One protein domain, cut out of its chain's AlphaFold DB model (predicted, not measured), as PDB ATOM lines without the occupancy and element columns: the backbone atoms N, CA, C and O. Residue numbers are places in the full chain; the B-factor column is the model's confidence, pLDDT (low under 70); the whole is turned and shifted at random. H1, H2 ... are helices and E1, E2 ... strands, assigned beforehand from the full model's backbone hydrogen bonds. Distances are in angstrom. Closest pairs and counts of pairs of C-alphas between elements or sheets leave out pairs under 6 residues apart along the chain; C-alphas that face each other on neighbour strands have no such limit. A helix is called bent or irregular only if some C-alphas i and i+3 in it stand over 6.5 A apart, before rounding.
ATOM      1  N   LEU A 145     -30.562  49.711 -55.094       80.38
ATOM      2  CA  LEU A 145     -31.632  48.770 -54.803       80.38
ATOM      3  C   LEU A 145     -31.079  47.726 -53.833       80.38
ATOM      4  O   LEU A 145     -30.172  46.975 -54.183       80.38
ATOM      5  N   ILE A 146     -31.630  47.693 -52.623       81.38
ATOM      6  CA  ILE A 146     -31.250  46.721 -51.596       81.38
ATOM      7  C   ILE A 146     -32.283  45.596 -51.589       81.38
ATOM      8  O   ILE A 146     -33.483  45.856 -51.481       81.38
ATOM      9  N   LEU A 147     -31.814  44.355 -51.691       82.56
ATOM     10  CA  LEU A 147     -32.640  43.154 -51.652       82.56
ATOM     11  C   LEU A 147     -32.198  42.261 -50.493       82.56
ATOM     12  O   LEU A 147     -31.082  41.749 -50.496       82.56
ATOM     13  N   GLY A 148     -33.092  42.048 -49.530       84.25
ATOM     14  CA  GLY A 148     -32.930  41.050 -48.476       84.25
ATOM     15  C   GLY A 148     -33.695  39.773 -48.817       84.25
ATOM     16  O   GLY A 148     -34.875  39.833 -49.164       84.25
ATOM     17  N   ILE A 149     -33.042  38.620 -48.703       84.25
ATOM     18  CA  ILE A 149     -33.627  37.299 -48.926       84.25
ATOM     19  C   ILE A 149     -33.455  36.488 -47.646       84.25
ATOM     20  O   ILE A 149     -32.334  36.258 -47.205       84.25
ATOM     21  N   LEU A 150     -34.565  36.029 -47.071       86.94
ATOM     22  CA  LEU A 150     -34.577  35.084 -45.959       86.94
ATOM     23  C   LEU A 150     -35.179  33.765 -46.437       86.94
ATOM     24  O   LEU A 150     -36.317  33.732 -46.907       86.94
ATOM     25  N   VAL A 151     -34.420  32.684 -46.303       87.62
ATOM     26  CA  VAL A 151     -34.854  31.326 -46.628       87.62
ATOM     27  C   VAL A 151     -34.828  30.501 -45.354       87.62
ATOM     28  O   VAL A 151     -33.752  30.194 -44.848       87.62
ATOM     29  N   ASN A 152     -36.006  30.121 -44.871       89.44
ATOM     30  CA  ASN A 152     -36.160  29.236 -43.721       89.44
ATOM     31  C   ASN A 152     -36.599  27.858 -44.202       89.44
ATOM     32  O   ASN A 152     -37.510  27.740 -45.026       89.44
ATOM     33  N   MET A 153     -35.954  26.821 -43.685       88.50
ATOM     34  CA  MET A 153     -36.220  25.435 -44.036       88.50
ATOM     35  C   MET A 153     -36.363  24.629 -42.755       88.50
ATOM     36  O   MET A 153     -35.380  24.376 -42.062       88.50
ATOM     37  N   THR A 154     -37.581  24.193 -42.464       91.81
ATOM     38  CA  THR A 154     -37.823  23.211 -41.407       91.81
ATOM     39  C   THR A 154     -37.413  21.830 -41.898       91.81
ATOM     40  O   THR A 154     -37.706  21.455 -43.036       91.81
ATOM     41  N   MET A 155     -36.725  21.083 -41.047       90.12
ATOM     42  CA  MET A 155     -36.158  19.775 -41.352       90.12
ATOM     43  C   MET A 155     -36.565  18.779 -40.263       90.12
ATOM     44  O   MET A 155     -36.961  19.173 -39.168       90.12
ATOM     45  N   ASP A 156     -36.482  17.485 -40.552       92.88
ATOM     46  CA  ASP A 156     -36.474  16.472 -39.499       92.88
ATOM     47  C   ASP A 156     -35.120  16.460 -38.763       92.88
ATOM     48  O   ASP A 156     -34.124  16.995 -39.256       92.88
ATOM     49  N   GLU A 157     -35.091  15.849 -37.580       89.62
ATOM     50  CA  GLU A 157     -33.919  15.796 -36.695       89.62
ATOM     51  C   GLU A 157     -32.688  15.175 -37.376       89.62
ATOM     52  O   GLU A 157     -31.598  15.743 -37.312       89.62
ATOM     53  N   GLU A 158     -32.863  14.079 -38.121       90.75
ATOM     54  CA  GLU A 158     -31.768  13.390 -38.818       90.75
ATOM     55  C   GLU A 158     -31.181  14.266 -39.940       90.75
ATOM     56  O   GLU A 158     -29.960  14.389 -40.095       90.75
ATOM     57  N   SER A 159     -32.047  14.907 -40.729       89.31
ATOM     58  CA  SER A 159     -31.641  15.841 -41.782       89.31
ATOM     59  C   SER A 159     -30.942  17.079 -41.221       89.31
ATOM     60  O   SER A 159     -29.952  17.538 -41.803       89.31
ATOM     61  N   TRP A 160     -31.429  17.603 -40.095       90.00
ATOM     62  CA  TRP A 160     -30.826  18.738 -39.406       90.00
ATOM     63  C   TRP A 160     -29.429  18.393 -38.879       90.00
ATOM     64  O   TRP A 160     -28.470  19.110 -39.174       90.00
ATOM     65  N   GLU A 161     -29.282  17.264 -38.182       87.00
ATOM     66  CA  GLU A 161     -28.003  16.831 -37.613       87.00
ATOM     67  C   GLU A 161     -26.964  16.572 -38.713       87.00
ATOM     68  O   GLU A 161     -25.807  16.997 -38.608       87.00
ATOM     69  N   ARG A 162     -27.388  15.958 -39.827       87.75
ATOM     70  CA  ARG A 162     -26.544  15.752 -41.011       87.75
ATOM     71  C   ARG A 162     -26.092  17.073 -41.629       87.75
ATOM     72  O   ARG A 162     -24.904  17.224 -41.915       87.75
ATOM     73  N   LYS A 163     -27.013  18.020 -41.852       85.25
ATOM     74  CA  LYS A 163     -26.688  19.340 -42.418       85.25
ATOM     75  C   LYS A 163     -25.720  20.084 -41.508       85.25
ATOM     76  O   LYS A 163     -24.686  20.554 -41.975       85.25
ATOM     77  N   CYS A 164     -26.018  20.116 -40.216       81.94
ATOM     78  CA  CYS A 164     -25.188  20.782 -39.233       81.94
ATOM     79  C   CYS A 164     -23.778  20.174 -39.151       81.94
ATOM     80  O   CYS A 164     -22.795  20.905 -39.127       81.94
ATOM     81  N   SER A 165     -23.652  18.847 -39.196       81.69
ATOM     82  CA  SER A 165     -22.343  18.175 -39.205       81.69
ATOM     83  C   SER A 165     -21.548  18.429 -40.491       81.69
ATOM     84  O   SER A 165     -20.323  18.483 -40.463       81.69
ATOM     85  N   HIS A 166     -22.220  18.588 -41.636       81.50
ATOM     86  CA  HIS A 166     -21.549  18.871 -42.908       81.50
ATOM     87  C   HIS A 166     -21.122  20.338 -43.046       81.50
ATOM     88  O   HIS A 166     -20.121  20.639 -43.693       81.50
ATOM     89  N   GLU A 167     -21.879  21.249 -42.439       76.12
ATOM     90  CA  GLU A 167     -21.679  22.695 -42.528       76.12
ATOM     91  C   GLU A 167     -21.111  23.300 -41.241       76.12
ATOM     92  O   GLU A 167     -21.134  24.517 -41.092       76.12
ATOM     93  N   GLU A 168     -20.571  22.486 -40.331       68.38
ATOM     94  CA  GLU A 168     -20.084  22.902 -39.003       68.38
ATOM     95  C   GLU A 168     -19.112  24.095 -39.060       68.38
ATOM     96  O   GLU A 168     -19.092  24.942 -38.172       68.38
ATOM     97  N   PHE A 169     -18.337  24.198 -40.143       66.88
ATOM     98  CA  PHE A 169     -17.349  25.264 -40.355       66.88
ATOM     99  C   PHE A 169     -17.816  26.375 -41.304       66.88
ATOM    100  O   PHE A 169     -17.065  27.315 -41.577       66.88
ATOM    101  N   THR A 170     -19.027  26.265 -41.853       69.19
ATOM    102  CA  THR A 170     -19.575  27.207 -42.839       69.19
ATOM    103  C   THR A 170     -20.890  27.850 -42.396       69.19
ATOM    104  O   THR A 170     -21.183  28.953 -42.844       69.19
ATOM    105  N   CYS A 171     -21.653  27.222 -41.503       76.06
ATOM    106  CA  CYS A 171     -22.909  27.714 -40.933       76.06
ATOM    107  C   CYS A 171     -22.863  27.676 -39.402       76.06
ATOM    108  O   CYS A 171     -22.235  26.801 -38.819       76.06
ATOM    109  N   ASP A 172     -23.573  28.598 -38.750       77.19
ATOM    110  CA  ASP A 172     -23.711  28.613 -37.291       77.19
ATOM    111  C   ASP A 172     -24.667  27.500 -36.842       77.19
ATOM    112  O   ASP A 172     -25.875  27.556 -37.074       77.19
ATOM    113  N   CYS A 173     -24.108  26.475 -36.211       76.31
ATOM    114  CA  CYS A 173     -24.830  25.333 -35.675       76.31
ATOM    115  C   CYS A 173     -25.191  25.538 -34.201       76.31
ATOM    116  O   CYS A 173     -24.401  25.251 -33.298       76.31
ATOM    117  N   ARG A 174     -26.421  25.981 -33.935       77.44
ATOM    118  CA  ARG A 174     -26.908  26.263 -32.581       77.44
ATOM    119  C   ARG A 174     -27.533  25.023 -31.961       77.44
ATOM    120  O   ARG A 174     -28.750  24.842 -32.010       77.44
ATOM    121  N   ARG A 175     -26.665  24.204 -31.365       70.25
ATOM    122  CA  ARG A 175     -27.043  23.003 -30.602       70.25
ATOM    123  C   ARG A 175     -27.617  23.303 -29.211       70.25
ATOM    124  O   ARG A 175     -28.368  22.530 -28.634       70.25
ATOM    125  N   TYR A 176     -27.291  24.468 -28.655       58.28
ATOM    126  CA  TYR A 176     -27.709  24.858 -27.308       58.28
ATOM    127  C   TYR A 176     -28.343  26.252 -27.311       58.28
ATOM    128  O   TYR A 176     -27.908  27.144 -28.041       58.28
ATOM    129  N   ALA A 177     -29.361  26.457 -26.471       49.47
ATOM    130  CA  ALA A 177     -29.937  27.776 -26.227       49.47
ATOM    131  C   ALA A 177     -29.010  28.586 -25.299       49.47
ATOM    132  O   ALA A 177     -28.887  28.275 -24.116       49.47
ATOM    133  N   GLY A 178     -28.341  29.613 -25.829       44.88
ATOM    134  CA  GLY A 178     -27.418  30.469 -25.072       44.88
ATOM    135  C   GLY A 178     -26.647  31.451 -25.961       44.88
ATOM    136  O   GLY A 178     -26.599  31.273 -27.177       44.88
ATOM    137  N   ARG A 179     -26.089  32.525 -25.369       37.81
ATOM    138  CA  ARG A 179     -25.403  33.626 -26.080       37.81
ATOM    139  C   ARG A 179     -24.215  33.104 -26.901       37.81
ATOM    140  O   ARG A 179     -23.139  32.923 -26.353       37.81
ATOM    141  N   GLY A 188     -13.494  32.113 -42.685       40.28
ATOM    142  CA  GLY A 188     -13.775  30.872 -43.404       40.28
ATOM    143  C   GLY A 188     -15.082  30.831 -44.204       40.28
ATOM    144  O   GLY A 188     -15.305  29.870 -44.935       40.28
ATOM    145  N   LEU A 189     -15.905  31.886 -44.205       49.78
ATOM    146  CA  LEU A 189     -17.071  31.969 -45.106       49.78
ATOM    147  C   LEU A 189     -16.698  32.146 -46.590       49.78
ATOM    148  O   LEU A 189     -17.589  32.266 -47.436       49.78
ATOM    149  N   LYS A 190     -15.405  32.170 -46.941       47.91
ATOM    150  CA  LYS A 190     -14.945  32.210 -48.340       47.91
ATOM    151  C   LYS A 190     -15.354  30.967 -49.154       47.91
ATOM    152  O   LYS A 190     -15.351  31.052 -50.374       47.91
ATOM    153  N   ASN A 191     -15.779  29.869 -48.514       56.22
ATOM    154  CA  ASN A 191     -16.097  28.600 -49.191       56.22
ATOM    155  C   ASN A 191     -17.558  28.127 -49.079       56.22
ATOM    156  O   ASN A 191     -17.862  27.012 -49.507       56.22
ATOM    157  N   HIS A 192     -18.487  28.938 -48.558       70.31
ATOM    158  CA  HIS A 192     -19.882  28.503 -48.465       70.31
ATOM    159  C   HIS A 192     -20.509  28.365 -49.862       70.31
ATOM    160  O   HIS A 192     -20.601  29.337 -50.615       70.31
ATOM    161  N   TYR A 193     -20.972  27.160 -50.211       77.81
ATOM    162  CA  TYR A 193     -21.523  26.861 -51.538       77.81
ATOM    163  C   TYR A 193     -22.705  27.771 -51.897       77.81
ATOM    164  O   TYR A 193     -22.654  28.437 -52.924       77.81
ATOM    165  N   VAL A 194     -23.711  27.874 -51.015       79.62
ATOM    166  CA  VAL A 194     -24.876  28.758 -51.224       79.62
ATOM    167  C   VAL A 194     -24.447  30.208 -51.461       79.62
ATOM    168  O   VAL A 194     -24.833  30.783 -52.468       79.62
ATOM    169  N   ARG A 195     -23.591  30.778 -50.600       80.06
ATOM    170  CA  ARG A 195     -23.062  32.140 -50.773       80.06
ATOM    171  C   ARG A 195     -22.491  32.368 -52.173       80.06
ATOM    172  O   ARG A 195     -22.837  33.354 -52.808       80.06
ATOM    173  N   ARG A 196     -21.631  31.460 -52.644       81.56
ATOM    174  CA  ARG A 196     -21.016  31.536 -53.978       81.56
ATOM    175  C   ARG A 196     -22.063  31.461 -55.083       81.56
ATOM    176  O   ARG A 196     -22.114  32.360 -55.905       81.56
ATOM    177  N   VAL A 197     -22.937  30.455 -55.054       84.62
ATOM    178  CA  VAL A 197     -23.963  30.271 -56.094       84.62
ATOM    179  C   VAL A 197     -24.900  31.473 -56.185       84.62
ATOM    180  O   VAL A 197     -25.209  31.919 -57.285       84.62
ATOM    181  N   VAL A 198     -25.353  32.017 -55.050       84.62
ATOM    182  CA  VAL A 198     -26.252  33.179 -55.083       84.62
ATOM    183  C   VAL A 198     -25.495  34.450 -55.477       84.62
ATOM    184  O   VAL A 198     -26.054  35.275 -56.192       84.62
ATOM    185  N   ASN A 199     -24.225  34.602 -55.084       84.31
ATOM    186  CA  ASN A 199     -23.392  35.702 -55.571       84.31
ATOM    187  C   ASN A 199     -23.225  35.651 -57.095       84.31
ATOM    188  O   ASN A 199     -23.466  36.654 -57.755       84.31
ATOM    189  N   ASP A 200     -22.883  34.488 -57.650       85.75
ATOM    190  CA  ASP A 200     -22.727  34.293 -59.096       85.75
ATOM    191  C   ASP A 200     -24.045  34.597 -59.828       85.75
ATOM    192  O   ASP A 200     -24.057  35.324 -60.817       85.75
ATOM    193  N   LEU A 201     -25.183  34.145 -59.287       88.69
ATOM    194  CA  LEU A 201     -26.503  34.462 -59.836       88.69
ATOM    195  C   LEU A 201     -26.822  35.965 -59.793       88.69
ATOM    196  O   LEU A 201     -27.424  36.497 -60.728       88.69
ATOM    197  N   ALA A 202     -26.470  36.651 -58.704       87.25
ATOM    198  CA  ALA A 202     -26.701  38.084 -58.559       87.25
ATOM    199  C   ALA A 202     -25.849  38.885 -59.552       87.25
ATOM    200  O   ALA A 202     -26.358  39.822 -60.172       87.25
ATOM    201  N   VAL A 203     -24.594  38.473 -59.750       84.75
ATOM    202  CA  VAL A 203     -23.682  39.017 -60.766       84.75
ATOM    203  C   VAL A 203     -24.262  38.810 -62.166       84.75
ATOM    204  O   VAL A 203     -24.534  39.791 -62.854       84.75
ATOM    205  N   ASP A 204     -24.604  37.573 -62.529       87.94
ATOM    206  CA  ASP A 204     -25.237  37.239 -63.815       87.94
ATOM    207  C   ASP A 204     -26.538  38.018 -64.067       87.94
ATOM    208  O   ASP A 204     -26.931  38.253 -65.213       87.94
ATOM    209  N   THR A 205     -27.269  38.345 -63.000       87.00
ATOM    210  CA  THR A 205     -28.500  39.135 -63.077       87.00
ATOM    211  C   THR A 205     -28.186  40.602 -63.333       87.00
ATOM    212  O   THR A 205     -28.825  41.202 -64.195       87.00
ATOM    213  N   CYS A 206     -27.203  41.175 -62.632       84.75
ATOM    214  CA  CYS A 206     -26.760  42.548 -62.860       84.75
ATOM    215  C   CYS A 206     -26.277  42.735 -64.305       84.75
ATOM    216  O   CYS A 206     -26.750  43.642 -64.984       84.75
ATOM    217  N   ASP A 207     -25.472  41.802 -64.820       83.69
ATOM    218  CA  ASP A 207     -24.929  41.841 -66.186       83.69
ATOM    219  C   ASP A 207     -26.015  41.871 -67.278       83.69
ATOM    220  O   ASP A 207     -25.808  42.397 -68.371       83.69
ATOM    221  N   LYS A 208     -27.198  41.307 -66.998       85.88
ATOM    222  CA  LYS A 208     -28.341  41.279 -67.930       85.88
ATOM    223  C   LYS A 208     -29.226  42.522 -67.840       85.88
ATOM    224  O   LYS A 208     -30.062  42.736 -68.720       85.88
ATOM    225  N   LEU A 209     -29.100  43.317 -66.781       81.00
ATOM    226  CA  LEU A 209     -29.932  44.489 -66.539       81.00
ATOM    227  C   LEU A 209     -29.179  45.745 -66.970       81.00
ATOM    228  O   LEU A 209     -28.263  46.187 -66.293       81.00
ATOM    229  N   ALA A 210     -29.635  46.387 -68.047       79.19
ATOM    230  CA  ALA A 210     -28.990  47.579 -68.612       79.19
ATOM    231  C   ALA A 210     -28.851  48.769 -67.640       79.19
ATOM    232  O   ALA A 210     -28.086  49.691 -67.895       79.19
ATOM    233  N   PHE A 211     -29.613  48.776 -66.546       79.62
ATOM    234  CA  PHE A 211     -29.553  49.811 -65.518       79.62
ATOM    235  C   PHE A 211     -28.730  49.396 -64.290       79.62
ATOM    236  O   PHE A 211     -28.648  50.187 -63.357       79.62
ATOM    237  N   CYS A 212     -28.172  48.183 -64.238       80.69
ATOM    238  CA  CYS A 212     -27.324  47.733 -63.138       80.69
ATOM    239  C   CYS A 212     -25.854  48.002 -63.469       80.69
ATOM    240  O   CYS A 212     -25.332  47.500 -64.458       80.69
ATOM    241  N   GLN A 213     -25.196  48.809 -62.643       81.06
ATOM    242  CA  GLN A 213     -23.780  49.148 -62.789       81.06
ATOM    243  C   GLN A 213     -22.884  48.174 -62.020       81.06
ATOM    244  O   GLN A 213     -21.798  47.837 -62.479       81.06
ATOM    245  N   ALA A 214     -23.326  47.737 -60.839       78.50
ATOM    246  CA  ALA A 214     -22.597  46.793 -60.002       78.50
ATOM    247  C   ALA A 214     -23.531  46.098 -59.006       78.50
ATOM    248  O   ALA A 214     -24.612  46.597 -58.683       78.50
ATOM    249  N   VAL A 215     -23.075  44.972 -58.460       80.81
ATOM    250  CA  VAL A 215     -23.738  44.267 -57.362       80.81
ATOM    251  C   VAL A 215     -22.726  43.859 -56.300       80.81
ATOM    252  O   VAL A 215     -21.583  43.528 -56.606       80.81
ATOM    253  N   SER A 216     -23.160  43.876 -55.047       77.75
ATOM    254  CA  SER A 216     -22.394  43.402 -53.901       77.75
ATOM    255  C   SER A 216     -23.250  42.430 -53.084       77.75
ATOM    256  O   SER A 216     -24.411  42.728 -52.801       77.75
ATOM    257  N   LEU A 217     -22.693  41.263 -52.724       76.75
ATOM    258  CA  LEU A 217     -23.241  40.411 -51.664       76.75
ATOM    259  C   LEU A 217     -22.715  40.911 -50.324       76.75
ATOM    260  O   LEU A 217     -21.526  40.845 -49.999       76.75
ATOM    261  N   ASP A 218     -23.658  41.393 -49.547       70.94
ATOM    262  CA  ASP A 218     -23.446  42.380 -48.512       70.94
ATOM    263  C   ASP A 218     -23.502  41.798 -47.115       70.94
ATOM    264  O   ASP A 218     -22.692  42.113 -46.243       70.94
ATOM    265  N   ASN A 219     -24.453  40.895 -46.940       73.31
ATOM    266  CA  ASN A 219     -24.537  40.036 -45.787       73.31
ATOM    267  C   ASN A 219     -24.873  38.628 -46.267       73.31
ATOM    268  O   ASN A 219     -25.678  38.445 -47.178       73.31
ATOM    269  N   PHE A 220     -24.243  37.638 -45.653       77.19
ATOM    270  CA  PHE A 220     -24.603  36.241 -45.816       77.19
ATOM    271  C   PHE A 220     -24.554  35.591 -44.445       77.19
ATOM    272  O   PHE A 220     -23.497  35.517 -43.815       77.19
ATOM    273  N   GLU A 221     -25.699  35.098 -44.006       77.81
ATOM    274  CA  GLU A 221     -25.858  34.395 -42.751       77.81
ATOM    275  C   GLU A 221     -26.451  33.026 -43.016       77.81
ATOM    276  O   GLU A 221     -27.362  32.872 -43.827       77.81
ATOM    277  N   CYS A 222     -25.942  32.039 -42.294       79.31
ATOM    278  CA  CYS A 222     -26.486  30.699 -42.273       79.31
ATOM    279  C   CYS A 222     -26.529  30.237 -40.820       79.31
ATOM    280  O   CYS A 222     -25.498  30.263 -40.141       79.31
ATOM    281  N   VAL A 223     -27.713  29.861 -40.346       83.44
ATOM    282  CA  VAL A 223     -27.962  29.402 -38.978       83.44
ATOM    283  C   VAL A 223     -28.775  28.117 -39.031       83.44
ATOM    284  O   VAL A 223     -29.855  28.090 -39.613       83.44
ATOM    285  N   ASN A 224     -28.285  27.073 -38.377       83.38
ATOM    286  CA  ASN A 224     -28.986  25.816 -38.157       83.38
ATOM    287  C   ASN A 224     -29.359  25.746 -36.667       83.38
ATOM    288  O   ASN A 224     -28.483  25.595 -35.818       83.38
ATOM    289  N   ALA A 225     -30.643  25.888 -36.336       84.44
ATOM    290  CA  ALA A 225     -31.142  25.918 -34.959       84.44
ATOM    291  C   ALA A 225     -31.765  24.572 -34.564       84.44
ATOM    292  O   ALA A 225     -32.734  24.149 -35.194       84.44
ATOM    293  N   GLU A 226     -31.225  23.921 -33.525       80.12
ATOM    294  CA  GLU A 226     -31.668  22.588 -33.079       80.12
ATOM    295  C   GLU A 226     -33.096  22.615 -32.540       80.12
ATOM    296  O   GLU A 226     -33.929  21.803 -32.922       80.12
ATOM    297  N   HIS A 227     -33.416  23.603 -31.700       77.06
ATOM    298  CA  HIS A 227     -34.710  23.639 -31.022       77.06
ATOM    299  C   HIS A 227     -35.900  23.752 -31.991       77.06
ATOM    300  O   HIS A 227     -36.954  23.165 -31.750       77.06
ATOM    301  N   GLU A 228     -35.724  24.491 -33.085       79.88
ATOM    302  CA  GLU A 228     -36.751  24.701 -34.113       79.88
ATOM    303  C   GLU A 228     -36.594  23.748 -35.307       79.88
ATOM    304  O   GLU A 228     -37.382  23.827 -36.252       79.88
ATOM    305  N   LEU A 229     -35.563  22.888 -35.288       86.12
ATOM    306  CA  LEU A 229     -35.125  22.054 -36.413       86.12
ATOM    307  C   LEU A 229     -35.122  22.830 -37.737       86.12
ATOM    308  O   LEU A 229     -35.619  22.376 -38.769       86.12
ATOM    309  N   ASN A 230     -34.602  24.055 -37.688       88.06
ATOM    310  CA  ASN A 230     -34.719  25.021 -38.769       88.06
ATOM    311  C   ASN A 230     -33.337  25.434 -39.272       88.06
ATOM    312  O   ASN A 230     -32.453  25.789 -38.490       88.06
ATOM    313  N   ALA A 231     -33.172  25.427 -40.589       87.69
ATOM    314  CA  ALA A 231     -32.038  26.012 -41.281       87.69
ATOM    315  C   ALA A 231     -32.464  27.331 -41.934       87.69
ATOM    316  O   ALA A 231     -33.287  27.355 -42.849       87.69
ATOM    317  N   SER A 232     -31.874  28.429 -41.479       86.81
ATOM    318  CA  SER A 232     -32.148  29.785 -41.950       86.81
ATOM    319  C   SER A 232     -30.947  30.329 -42.714       86.81
ATOM    320  O   SER A 232     -29.831  30.322 -42.200       86.81
ATOM    321  N   HIS A 233     -31.175  30.825 -43.929       84.88
ATOM    322  CA  HIS A 233     -30.185  31.568 -44.702       84.88
ATOM    323  C   HIS A 233     -30.689  32.986 -44.923       84.88
ATOM    324  O   HIS A 233     -31.764  33.175 -45.490       84.88
ATOM    325  N   PHE A 234     -29.910  33.975 -44.507       83.94
ATOM    326  CA  PHE A 234     -30.181  35.374 -44.797       83.94
ATOM    327  C   PHE A 234     -29.121  35.908 -45.750       83.94
ATOM    328  O   PHE A 234     -27.927  35.730 -45.523       83.94
ATOM    329  N   LEU A 235     -29.555  36.560 -46.818       83.06
ATOM    330  CA  LEU A 235     -28.688  37.209 -47.786       83.06
ATOM    331  C   LEU A 235     -29.153  38.644 -47.986       83.06
ATOM    332  O   LEU A 235     -30.349  38.896 -48.093       83.06
ATOM    333  N   GLU A 236     -28.214  39.570 -48.089       82.62
ATOM    334  CA  GLU A 236     -28.481  40.948 -48.495       82.62
ATOM    335  C   GLU A 236     -27.654  41.250 -49.743       82.62
ATOM    336  O   GLU A 236     -26.487  40.867 -49.818       82.62
ATOM    337  N   PHE A 237     -28.259  41.913 -50.721       81.88
ATOM    338  CA  PHE A 237     -27.595  42.390 -51.928       81.88
ATOM    339  C   PHE A 237     -27.848  43.878 -52.113       81.88
ATOM    340  O   PHE A 237     -28.961  44.352 -51.879       81.88
ATOM    341  N   SER A 238     -26.851  44.580 -52.637       81.25
ATOM    342  CA  SER A 238     -26.953  45.969 -53.066       81.25
ATOM    343  C   SER A 238     -26.629  46.022 -54.538       81.25
ATOM    344  O   SER A 238     -25.503  45.747 -54.953       81.25
ATOM    345  N   PHE A 239     -27.632  46.394 -55.319       82.06
ATOM    346  CA  PHE A 239     -27.500  46.681 -56.733       82.06
ATOM    347  C   PHE A 239     -27.328  48.187 -56.900       82.06
ATOM    348  O   PHE A 239     -28.202  48.974 -56.531       82.06
ATOM    349  N   PHE A 240     -26.192  48.578 -57.454       81.25
ATOM    350  CA  PHE A 240     -25.891  49.942 -57.849       81.25
ATOM    351  C   PHE A 240     -26.575  50.177 -59.185       81.25
ATOM    352  O   PHE A 240     -26.253  49.507 -60.166       81.25
ATOM    353  N   ILE A 241     -27.558  51.072 -59.211       82.38
ATOM    354  CA  ILE A 241     -28.375  51.307 -60.400       82.38
ATOM    355  C   ILE A 241     -28.082  52.676 -60.997       82.38
ATOM    356  O   ILE A 241     -27.906  53.662 -60.279       82.38
ATOM    357  N   ASP A 242     -28.063  52.744 -62.324       73.06
ATOM    358  CA  ASP A 242     -27.892  54.000 -63.030       73.06
ATOM    359  C   ASP A 242     -29.073  54.937 -62.740       73.06
ATOM    360  O   ASP A 242     -30.251  54.561 -62.710       73.06
ATOM    361  N   GLY A 243     -28.726  56.203 -62.532       56.56
ATOM    362  CA  GLY A 243     -29.636  57.318 -62.381       56.56
ATOM    363  C   GLY A 243     -30.498  57.619 -63.606       56.56
ATOM    364  O   GLY A 243     -31.278  58.562 -63.533       56.56
ATOM    365  N   GLY A 244     -30.410  56.855 -64.690       47.81
ATOM    366  CA  GLY A 244     -31.224  57.049 -65.878       47.81
ATOM    367  C   GLY A 244     -30.878  58.363 -66.562       47.81
ATOM    368  O   GLY A 244     -31.701  59.270 -66.597       47.81
ATOM    369  N   ASN A 245     -29.680  58.443 -67.135       34.78
ATOM    370  CA  ASN A 245     -29.411  59.351 -68.242       34.78
ATOM    371  C   ASN A 245     -28.857  58.549 -69.424       34.78
ATOM    372  O   ASN A 245     -27.669  58.304 -69.512       34.78
ATOM    373  N   TYR A 255     -16.665  44.207 -63.610       40.34
ATOM    374  CA  TYR A 255     -16.802  43.659 -62.264       40.34
ATOM    375  C   TYR A 255     -15.927  44.456 -61.295       40.34
ATOM    376  O   TYR A 255     -14.737  44.648 -61.552       40.34
ATOM    377  N   LEU A 256     -16.510  44.904 -60.184       40.62
ATOM    378  CA  LEU A 256     -15.795  45.659 -59.162       40.62
ATOM    379  C   LEU A 256     -15.716  44.844 -57.876       40.62
ATOM    380  O   LEU A 256     -16.728  44.538 -57.249       40.62
ATOM    381  N   SER A 257     -14.501  44.509 -57.459       43.22
ATOM    382  CA  SER A 257     -14.231  44.062 -56.096       43.22
ATOM    383  C   SER A 257     -14.572  45.175 -55.094       43.22
ATOM    384  O   SER A 257     -14.662  46.348 -55.458       43.22
ATOM    385  N   GLY A 258     -14.697  44.840 -53.805       41.91
ATOM    386  CA  GLY A 258     -14.870  45.854 -52.752       41.91
ATOM    387  C   GLY A 258     -13.792  46.954 -52.780       41.91
ATOM    388  O   GLY A 258     -14.091  48.107 -52.485       41.91
ATOM    389  N   GLU A 259     -12.570  46.636 -53.224       39.94
ATOM    390  CA  GLU A 259     -11.490  47.613 -53.441       39.94
ATOM    391  C   GLU A 259     -11.703  48.490 -54.689       39.94
ATOM    392  O   GLU A 259     -11.314  49.654 -54.703       39.94
ATOM    393  N   GLN A 260     -12.329  47.964 -55.741       42.97
ATOM    394  CA  GLN A 260     -12.601  48.718 -56.969       42.97
ATOM    395  C   GLN A 260     -13.834  49.616 -56.829       42.97
ATOM    396  O   GLN A 260     -13.808  50.751 -57.300       42.97
ATOM    397  N   ILE A 261     -14.869  49.166 -56.106       46.22
ATOM    398  CA  ILE A 261     -15.958  50.049 -55.662       46.22
ATOM    399  C   ILE A 261     -15.342  51.188 -54.843       46.22
ATOM    400  O   ILE A 261     -15.586  52.348 -55.149       46.22
ATOM    401  N   PHE A 262     -14.456  50.876 -53.891       45.47
ATOM    402  CA  PHE A 262     -13.741  51.854 -53.060       45.47
ATOM    403  C   PHE A 262     -12.951  52.908 -53.863       45.47
ATOM    404  O   PHE A 262     -12.962  54.084 -53.491       45.47
ATOM    405  N   GLN A 263     -12.308  52.526 -54.971       42.16
ATOM    406  CA  GLN A 263     -11.605  53.459 -55.867       42.16
ATOM    407  C   GLN A 263     -12.549  54.347 -56.688       42.16
ATOM    408  O   GLN A 263     -12.181  55.466 -57.022       42.16
ATOM    409  N   MET A 264     -13.764  53.884 -56.999       40.50
ATOM    410  CA  MET A 264     -14.763  54.711 -57.690       40.50
ATOM    411  C   MET A 264     -15.400  55.753 -56.778       40.50
ATOM    412  O   MET A 264     -15.822  56.809 -57.249       40.50
ATOM    413  N   VAL A 265     -15.479  55.464 -55.479       38.38
ATOM    414  CA  VAL A 265     -15.995  56.416 -54.498       38.38
ATOM    415  C   VAL A 265     -14.883  57.356 -53.996       38.38
ATOM    416  O   VAL A 265     -15.135  58.538 -53.818       38.38
ATOM    417  N   SER A 266     -13.627  56.933 -53.857       29.14
ATOM    418  CA  SER A 266     -12.550  57.819 -53.369       29.14
ATOM    419  C   SER A 266     -12.013  58.766 -54.462       29.14
ATOM    420  O   SER A 266     -11.444  58.277 -55.436       29.14
TER     421      SER A 266
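This is residues 145 to 179, 188 to 245 and 255 to 266 of the 268 residues of an uncharacterized protein of Paragonimus westermani (UniProt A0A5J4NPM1). A long, narrow, twisted sheet has three long strands, E1, E4 and E3, side by side, with the short E2 beside one end of E3. Two helices cover one face, H3 along the strands and H1 slantwise near the end where E2 lies, while the small H4 sits off the side of E3 and the short H2 lies just before H3. The printed part has 105 residues, with four named helices and four named strands in the order E1 H1 E2 H2 H3 E3 E4 H4. The sheet order is E1, E4, E3, E2, mixed, and the class is mixed, helices and strands. The whole is loose, with a radius of gyration of the C-alphas of 16.9 A, and a rod, spanning 54 by 23 by 22 A.

E3, residues 212 to 225, is 35.8 A long, and E4, residues 230 to 241, is 34.6 A. E1, residues 145 to 154, runs 29.5 A from C-alpha 145 at (-31.632, 48.770, -54.803). E2 is residues 172 to 174. H3, residues 193 to 208, is 22.9 A long and ends with C-alpha 208 at (-28.341, 41.279, -67.930). H1 is residues 157 to 166, 14.2 A. H2, residues 188 to 191, is irregular, but only just: C-alphas 188 and 191 are 6.6 A apart. H4, residues 258 to 265, ends with C-alpha 265 at (-15.995, 56.416, -54.498).

E3 and E4 form a hairpin, antiparallel at 168 degrees, with N 223 and O 232 within hydrogen-bond range at 2.9 A. E4 and the edge strand E1 are antiparallel at 167 degrees, with N 149 and O 235 at 2.8 A. E3 and the edge strand E2 are parallel at 26 degrees, with N 174 and O 224 at 2.8 A. H1 and H3 are on the same face, giving two layers, helices on one face of a sheet. H3 lies over E4 and E3 at a height over the sheet of 9.1 A and runs along the strands, at 21 degrees to E3 on the local plane; its closest C-alphas to E3 are those of Cys 206 and Cys 212, 5.2 A apart. H1, also at a height of 9.1 A, lies over E3 and runs slantwise, at 52 degrees to E3 on the local plane; its closest C-alphas to E2 are those of Cys 164 and Cys 173, 5.8 A apart. E1, H1 and E2 form a split strand-helix-strand unit, two strands running the same way with E4 and E3 between them, and its crossover is right-handed. H4 is not on the sheet, but only just, with 4 pairs of C-alphas within 10 A. H2 is not on the sheet, and H2 and H3 meet only through their link. H1 and H3 are apart. Every O i to N i+4 pair is within hydrogen-bond range in H1 and H4, and 11 of 12 are in H3; H2 is too short for such a pair.

The C-alphas of Glu 158 and Asn 245, the two farthest apart, are 54.6 A apart. Residues 180 to 187 and 246 to 254 are not printed, and the C-alphas across each cut are 21.0 A apart. The links that are printed whole are tight. The mean pLDDT of the printed part is 73.7; residues 168 to 170, 176 to 179, 188 to 191, 243 to 245 and 255 to 266 are under 70.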